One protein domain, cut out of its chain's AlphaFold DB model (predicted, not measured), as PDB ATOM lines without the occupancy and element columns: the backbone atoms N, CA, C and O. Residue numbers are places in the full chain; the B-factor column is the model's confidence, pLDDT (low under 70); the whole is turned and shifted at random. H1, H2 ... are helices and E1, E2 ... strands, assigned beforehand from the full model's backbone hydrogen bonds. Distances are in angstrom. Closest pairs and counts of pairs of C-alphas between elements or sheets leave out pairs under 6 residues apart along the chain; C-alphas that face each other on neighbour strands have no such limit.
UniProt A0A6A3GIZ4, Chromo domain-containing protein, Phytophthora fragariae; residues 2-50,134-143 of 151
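Overview. This is residues 2 to 50 and 134 to 143 of the 151 residues of the protein "Chromo domain-containing protein" of Phytophthora fragariae (UniProt A0A6A3GIZ4). A small antiparallel sheet, order E2 E1 E3, and short helix H1 form the body; long helix H2 grazes the sheet and sticks out with residues 39 to 50. The printed part has 59 residues, mixed class, with two named helices and three named strands, ordered E1 E2 H1 H2 E3. It is loose, radius of gyration of the C-alphas 13.4 A, spanning 43 by 24 by 16 A.

Arrangement. E1, residues 2 to 7, is antiparallel to E3, residues 136 to 142; N 4 and O 141 are 2.9 A apart. E1 and E2, residues 16 to 19, form a hairpin; N 5 and O 16 are 2.9 A apart. H1, residues 20 to 26, is on the sheet, height 8.6 A. H2, residues 28 to 50, only grazes it; its closest C-alphas to E3 are Val 31 and Val 139, 6.7 A. Every helix O i to N i+4 pair is within hydrogen-bond range.

Along the chain. E1, 15.3 A long, begins at C-alpha 2 (-3.678, -16.242, 46.144). H2, 33.2 A, ends at C-alpha 50 (27.237, -12.532, 48.558).

Size, cuts and confidence. Residues 51 to 133 are cut out; C-alphas 50 and 134 are 43.7 A apart. Residues 10, 46 to 50 and 134 to 143 have pLDDT under 70.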
ATOM      1  N   PHE A   2      -2.849 -16.597  47.292       74.81
ATOM      2  CA  PHE A   2      -3.678 -16.242  46.144       74.81
ATOM      3  C   PHE A   2      -2.781 -15.797  44.992       74.81
ATOM      4  O   PHE A   2      -1.757 -15.143  45.215       74.81
ATOM      5  N   TYR A   3      -3.183 -16.173  43.787       77.38
ATOM      6  CA  TYR A   3      -2.486 -15.904  42.542       77.38
ATOM      7  C   TYR A   3      -3.428 -15.169  41.593       77.38
ATOM      8  O   TYR A   3      -4.578 -15.583  41.415       77.38
ATOM      9  N   ARG A   4      -2.940 -14.092  40.982       79.88
ATOM     10  CA  ARG A   4      -3.699 -13.312  40.001       79.88
ATOM     11  C   ARG A   4      -3.728 -14.011  38.644       79.88
ATOM     12  O   ARG A   4      -2.720 -14.580  38.225       79.88
ATOM     13  N   VAL A   5      -4.874 -13.984  37.974       78.19
ATOM     14  CA  VAL A   5      -5.167 -14.880  36.852       78.19
ATOM     15  C   VAL A   5      -5.399 -14.165  35.538       78.19
ATOM     16  O   VAL A   5      -6.379 -13.444  35.400       78.19
ATOM     17  N   ARG A   6      -4.550 -14.491  34.560       81.81
ATOM     18  CA  ARG A   6      -4.736 -14.304  33.115       81.81
ATOM     19  C   ARG A   6      -5.852 -15.134  32.473       81.81
ATOM     20  O   ARG A   6      -5.527 -16.235  32.030       81.81
ATOM     21  N   TRP A   7      -7.091 -14.653  32.342       77.81
ATOM     22  CA  TRP A   7      -8.106 -15.313  31.501       77.81
ATOM     23  C   TRP A   7      -7.916 -14.986  30.009       77.81
ATOM     24  O   TRP A   7      -7.819 -13.816  29.633       77.81
ATOM     25  N   LEU A   8      -7.850 -16.009  29.146       73.19
ATOM     26  CA  LEU A   8      -7.765 -15.822  27.693       73.19
ATOM     27  C   LEU A   8      -9.035 -15.136  27.166       73.19
ATOM     28  O   LEU A   8     -10.147 -15.554  27.474       73.19
ATOM     29  N   GLY A   9      -8.858 -14.091  26.357       72.81
ATOM     30  CA  GLY A   9      -9.962 -13.329  25.764       72.81
ATOM     31  C   GLY A   9     -10.499 -12.186  26.629       72.81
ATOM     32  O   GLY A   9     -11.314 -11.412  26.135       72.81
ATOM     33  N   PHE A  10     -10.009 -12.025  27.863       68.31
ATOM     34  CA  PHE A  10     -10.422 -10.948  28.762       68.31
ATOM     35  C   PHE A  10      -9.294  -9.930  29.004       68.31
ATOM     36  O   PHE A  10      -8.114 -10.299  29.075       68.31
ATOM     37  N   PRO A  11      -9.622  -8.630  29.111       74.44
ATOM     38  CA  PRO A  11      -8.625  -7.580  29.248       74.44
ATOM     39  C   PRO A  11      -7.955  -7.580  30.631       74.44
ATOM     40  O   PRO A  11      -8.550  -8.026  31.612       74.44
ATOM     41  N   PRO A  12      -6.770  -6.946  30.743       70.25
ATOM     42  CA  PRO A  12      -6.365  -6.071  31.839       70.25
ATOM     43  C   PRO A  12      -6.997  -6.270  33.215       70.25
ATOM     44  O   PRO A  12      -6.441  -6.791  34.185       70.25
ATOM     45  N   ALA A  13      -8.190  -5.701  33.242       74.12
ATOM     46  CA  ALA A  13      -8.977  -5.368  34.400       74.12
ATOM     47  C   ALA A  13      -9.835  -6.530  34.910       74.12
ATOM     48  O   ALA A  13     -10.343  -6.445  36.023       74.12
ATOM     49  N   GLU A  14      -9.995  -7.593  34.122       71.38
ATOM     50  CA  GLU A  14     -10.816  -8.760  34.465       71.38
ATOM     51  C   GLU A  14     -10.010  -9.896  35.098       71.38
ATOM     52  O   GLU A  14     -10.508 -11.005  35.287       71.38
ATOM     53  N   ASP A  15      -8.761  -9.624  35.472       79.31
ATOM     54  CA  ASP A  15      -8.007 -10.568  36.282       79.31
ATOM     55  C   ASP A  15      -8.703 -10.817  37.608       79.31
ATOM     56  O   ASP A  15      -8.978  -9.887  38.372       79.31
ATOM     57  N   THR A  16      -8.895 -12.087  37.932       81.25
ATOM     58  CA  THR A  16      -9.353 -12.486  39.259       81.25
ATOM     59  C   THR A  16      -8.186 -12.937  40.127       81.25
ATOM     60  O   THR A  16      -7.080 -13.202  39.652       81.25
ATOM     61  N   TRP A  17      -8.425 -12.999  41.435       83.00
ATOM     62  CA  TRP A  17      -7.515 -13.602  42.402       83.00
ATOM     63  C   TRP A  17      -8.042 -14.984  42.758       83.00
ATOM     64  O   TRP A  17      -9.112 -15.104  43.345       83.00
ATOM     65  N   GLU A  18      -7.286 -16.028  42.431       78.62
ATOM     66  CA  GLU A  18      -7.695 -17.408  42.697       78.62
ATOM     67  C   GLU A  18      -6.770 -18.062  43.732       78.62
ATOM     68  O   GLU A  18      -5.557 -17.804  43.749       78.62
ATOM     69  N   PRO A  19      -7.308 -18.909  44.623       79.12
ATOM     70  CA  PRO A  19      -6.507 -19.602  45.619       79.12
ATOM     71  C   PRO A  19      -5.608 -20.654  44.962       79.12
ATOM     72  O   PRO A  19      -6.016 -21.364  44.043       79.12
ATOM     73  N   ARG A  20      -4.397 -20.827  45.508       80.25
ATOM     74  CA  ARG A  20      -3.432 -21.841  45.043       80.25
ATOM     75  C   ARG A  20      -4.029 -23.250  44.939       80.25
ATOM     76  O   ARG A  20      -3.679 -23.959  44.012       80.25
ATOM     77  N   LYS A  21      -4.893 -23.669  45.870       79.19
ATOM     78  CA  LYS A  21      -5.446 -25.039  45.890       79.19
ATOM     79  C   LYS A  21      -6.192 -25.371  44.592       79.19
ATOM     80  O   LYS A  21      -5.818 -26.306  43.904       79.19
ATOM     81  N   ARG A  22      -7.131 -24.502  44.212       77.62
ATOM     82  CA  ARG A  22      -7.932 -24.620  42.984       77.62
ATOM     83  C   ARG A  22      -7.061 -24.622  41.725       77.62
ATOM     84  O   ARG A  22      -7.239 -25.393  40.800       77.62
ATOM     85  N   LEU A  23      -6.036 -23.786  41.754       78.44
ATOM     86  CA  LEU A  23      -5.027 -23.678  40.714       78.44
ATOM     87  C   LEU A  23      -4.194 -24.939  40.491       78.44
ATOM     88  O   LEU A  23      -3.892 -25.280  39.355       78.44
ATOM     89  N   MET A  24      -3.802 -25.598  41.579       79.06
ATOM     90  CA  MET A  24      -3.047 -26.847  41.517       79.06
ATOM     91  C   MET A  24      -3.919 -28.001  41.006       79.06
ATOM     92  O   MET A  24      -3.379 -28.939  40.436       79.06
ATOM     93  N   GLU A  25      -5.240 -27.926  41.202       78.88
ATOM     94  CA  GLU A  25      -6.212 -28.901  40.689       78.88
ATOM     95  C   GLU A  25      -6.473 -28.716  39.186       78.88
ATOM     96  O   GLU A  25      -6.536 -29.700  38.453       78.88
ATOM     97  N   ASP A  26      -6.590 -27.470  38.720       76.44
ATOM     98  CA  ASP A  26      -6.914 -27.176  37.321       76.44
ATOM     99  C   ASP A  26      -5.688 -27.216  36.389       76.44
ATOM    100  O   ASP A  26      -5.763 -27.780  35.297       76.44
ATOM    101  N   ILE A  27      -4.577 -26.582  36.790       77.94
ATOM    102  CA  ILE A  27      -3.379 -26.355  35.957       77.94
ATOM    103  C   ILE A  27      -2.092 -26.334  36.810       77.94
ATOM    104  O   ILE A  27      -1.507 -25.270  37.058       77.94
ATOM    105  N   PRO A  28      -1.613 -27.503  37.265       81.25
ATOM    106  CA  PRO A  28      -0.440 -27.580  38.129       81.25
ATOM    107  C   PRO A  28       0.852 -27.098  37.452       81.25
ATOM    108  O   PRO A  28       1.706 -26.529  38.136       81.25
ATOM    109  N   ASP A  29       0.987 -27.275  36.135       80.25
ATOM    110  CA  ASP A  29       2.213 -26.962  35.387       80.25
ATOM    111  C   ASP A  29       2.564 -25.470  35.440       80.25
ATOM    112  O   ASP A  29       3.664 -25.102  35.848       80.25
ATOM    113  N   ILE A  30       1.591 -24.595  35.165       80.38
ATOM    114  CA  ILE A  30       1.787 -23.134  35.155       80.38
ATOM    115  C   ILE A  30       2.193 -22.620  36.542       80.38
ATOM    116  O   ILE A  30       3.051 -21.747  36.684       80.38
ATOM    117  N   VAL A  31       1.579 -23.156  37.598       81.75
ATOM    118  CA  VAL A  31       1.913 -22.769  38.976       81.75
ATOM    119  C   VAL A  31       3.314 -23.255  39.344       81.75
ATOM    120  O   VAL A  31       4.054 -22.531  40.009       81.75
ATOM    121  N   LYS A  32       3.692 -24.461  38.909       83.69
ATOM    122  CA  LYS A  32       5.021 -25.023  39.151       83.69
ATOM    123  C   LYS A  32       6.110 -24.222  38.438       83.69
ATOM    124  O   LYS A  32       7.134 -23.939  39.051       83.69
ATOM    125  N   GLU A  33       5.881 -23.809  37.195       85.06
ATOM    126  CA  GLU A  33       6.789 -22.933  36.442       85.06
ATOM    127  C   GLU A  33       6.962 -21.570  37.120       85.06
ATOM    128  O   GLU A  33       8.088 -21.086  37.282       85.06
ATOM    129  N   TYR A  34       5.864 -20.975  37.594       81.94
ATOM    130  CA  TYR A  34       5.910 -19.724  38.346       81.94
ATOM    131  C   TYR A  34       6.723 -19.872  39.640       81.94
ATOM    132  O   TYR A  34       7.592 -19.052  39.930       81.94
ATOM    133  N   GLU A  35       6.498 -20.942  40.407       84.81
ATOM    134  CA  GLU A  35       7.238 -21.204  41.647       84.81
ATOM    135  C   GLU A  35       8.721 -21.511  41.399       84.81
ATOM    136  O   GLU A  35       9.571 -21.005  42.130       84.81
ATOM    137  N   ALA A  36       9.052 -22.260  40.347       85.56
ATOM    138  CA  ALA A  36      10.435 -22.515  39.949       85.56
ATOM    139  C   ALA A  36      11.162 -21.218  39.561       85.56
ATOM    140  O   ALA A  36      12.298 -20.987  39.984       85.56
ATOM    141  N   THR A  37      10.481 -20.334  38.827       83.69
ATOM    142  CA  THR A  37      11.015 -19.016  38.456       83.69
ATOM    143  C   THR A  37      11.241 -18.144  39.689       83.69
ATOM    144  O   THR A  37      12.282 -17.501  39.805       83.69
ATOM    145  N   LEU A  38      10.311 -18.160  40.653       82.31
ATOM    146  CA  LEU A  38      10.480 -17.448  41.922       82.31
ATOM    147  C   LEU A  38      11.701 -17.944  42.702       82.31
ATOM    148  O   LEU A  38      12.484 -17.129  43.181       82.31
ATOM    149  N   VAL A  39      11.879 -19.260  42.828       82.44
ATOM    150  CA  VAL A  39      13.031 -19.840  43.535       82.44
ATOM    151  C   VAL A  39      14.338 -19.475  42.832       82.44
ATOM    152  O   VAL A  39      15.292 -19.079  43.497       82.44
ATOM    153  N   SER A  40      14.371 -19.538  41.499       82.62
ATOM    154  CA  SER A  40      15.542 -19.150  40.706       82.62
ATOM    155  C   SER A  40      15.888 -17.665  40.866       82.62
ATOM    156  O   SER A  40      17.043 -17.330  41.126       82.62
ATOM    157  N   ALA A  41      14.892 -16.776  40.791       79.19
ATOM    158  CA  ALA A  41      15.087 -15.338  40.973       79.19
ATOM    159  C   ALA A  41      15.621 -15.007  42.374       79.19
ATOM    160  O   ALA A  41      16.535 -14.197  42.517       79.19
ATOM    161  N   ILE A  42      15.091 -15.676  43.402       81.69
ATOM    162  CA  ILE A  42      15.556 -15.521  44.781       81.69
ATOM    163  C   ILE A  42      16.997 -16.033  44.919       81.69
ATOM    164  O   ILE A  42      17.835 -15.329  45.473       81.69
ATOM    165  N   ALA A  43      17.325 -17.212  44.382       75.94
ATOM    166  CA  ALA A  43      18.676 -17.774  44.453       75.94
ATOM    167  C   ALA A  43      19.731 -16.870  43.789       75.94
ATOM    168  O   ALA A  43      20.796 -16.633  44.360       75.94
ATOM    169  N   HIS A  44      19.421 -16.316  42.613       73.88
ATOM    170  CA  HIS A  44      20.316 -15.386  41.923       73.88
ATOM    171  C   HIS A  44      20.500 -14.069  42.696       73.88
ATOM    172  O   HIS A  44      21.594 -13.506  42.722       73.88
ATOM    173  N   GLU A  45      19.451 -13.587  43.366       70.06
ATOM    174  CA  GLU A  45      19.526 -12.411  44.236       70.06
ATOM    175  C   GLU A  45      20.422 -12.652  45.464       70.06
ATOM    176  O   GLU A  45      21.212 -11.781  45.825       70.06
ATOM    177  N   TYR A  46      20.359 -13.836  46.081       60.59
ATOM    178  CA  TYR A  46      21.254 -14.194  47.190       60.59
ATOM    179  C   TYR A  46      22.714 -14.291  46.741       60.59
ATOM    180  O   TYR A  46      23.581 -13.708  47.385       60.59
ATOM    181  N   SER A  47      22.983 -14.933  45.602       64.25
ATOM    182  CA  SER A  47      24.342 -15.020  45.056       64.25
ATOM    183  C   SER A  47      24.918 -13.639  44.718       64.25
ATOM    184  O   SER A  47      26.056 -13.344  45.071       64.25
ATOM    185  N   ARG A  48      24.118 -12.744  44.120       59.16
ATOM    186  CA  ARG A  48      24.534 -11.358  43.842       59.16
ATOM    187  C   ARG A  48      24.867 -10.574  45.113       59.16
ATOM    188  O   ARG A  48      25.745  -9.713  45.067       59.16
ATOM    189  N   ARG A  49      24.151 -10.821  46.213       56.31
ATOM    190  CA  ARG A  49      24.409 -10.157  47.498       56.31
ATOM    191  C   ARG A  49      25.626 -10.715  48.229       56.31
ATOM    192  O   ARG A  49      26.280  -9.933  48.905       56.31
ATOM    193  N   GLU A  50      25.968 -11.989  48.049       57.03
ATOM    194  CA  GLU A  50      27.237 -12.532  48.558       57.03
ATOM    195  C   GLU A  50      28.445 -12.042  47.748       57.03
ATOM    196  O   GLU A  50      29.464 -11.708  48.329       57.03
ATOM    197  N   PRO A 134     -12.413 -21.361  30.807       48.50
ATOM    198  CA  PRO A 134     -11.650 -20.247  30.285       48.50
ATOM    199  C   PRO A 134     -10.188 -20.649  30.438       48.50
ATOM    200  O   PRO A 134      -9.717 -20.932  31.542       48.50
ATOM    201  N   THR A 135      -9.518 -20.816  29.299       50.69
ATOM    202  CA  THR A 135      -8.159 -21.338  29.201       50.69
ATOM    203  C   THR A 135      -7.271 -20.337  29.910       50.69
ATOM    204  O   THR A 135      -6.997 -19.231  29.447       50.69
ATOM    205  N   ARG A 136      -6.951 -20.685  31.145       56.69
ATOM    206  CA  ARG A 136      -6.232 -19.852  32.079       56.69
ATOM    207  C   ARG A 136      -4.760 -19.896  31.698       56.69
ATOM    208  O   ARG A 136      -4.128 -20.930  31.860       56.69
ATOM    209  N   LEU A 137      -4.233 -18.795  31.169       60.69
ATOM    210  CA  LEU A 137      -2.904 -18.798  30.553       60.69
ATOM    211  C   LEU A 137      -1.784 -18.576  31.564       60.69
ATOM    212  O   LEU A 137      -0.763 -19.245  31.491       60.69
ATOM    213  N   HIS A 138      -1.955 -17.646  32.509       58.69
ATOM    214  CA  HIS A 138      -0.836 -17.198  33.338       58.69
ATOM    215  C   HIS A 138      -1.230 -16.913  34.788       58.69
ATOM    216  O   HIS A 138      -2.296 -16.360  35.080       58.69
ATOM    217  N   VAL A 139      -0.312 -17.251  35.693       57.91
ATOM    218  CA  VAL A 139      -0.250 -16.708  37.051       57.91
ATOM    219  C   VAL A 139       0.539 -15.405  36.970       57.91
ATOM    220  O   VAL A 139       1.743 -15.423  36.745       57.91
ATOM    221  N   ALA A 140      -0.149 -14.273  37.088       53.12
ATOM    222  CA  ALA A 140       0.472 -12.966  36.913       53.12
ATOM    223  C   ALA A 140       1.237 -12.532  38.172       53.12
ATOM    224  O   ALA A 140       2.361 -12.048  38.074       53.12
ATOM    225  N   GLU A 141       0.643 -12.687  39.361       53.81
ATOM    226  CA  GLU A 141       1.163 -12.048  40.577       53.81
ATOM    227  C   GLU A 141       0.832 -12.861  41.838       53.81
ATOM    228  O   GLU A 141      -0.279 -13.381  41.995       53.81
ATOM    229  N   ARG A 142       1.800 -12.957  42.756       53.72
ATOM    230  CA  ARG A 142       1.620 -13.454  44.126       53.72
ATOM    231  C   ARG A 142       1.130 -12.288  44.978       53.72
ATOM    232  O   ARG A 142       1.761 -11.236  44.974       53.72
ATOM    233  N   CYS A 143       0.028 -12.468  45.707       47.31
ATOM    234  CA  CYS A 143      -0.436 -11.440  46.640       47.31
ATOM    235  C   CYS A 143       0.687 -11.156  47.661       47.31
ATOM    236  O   CYS A 143       1.108 -12.105  48.339       47.31
TER     237      CYS A 143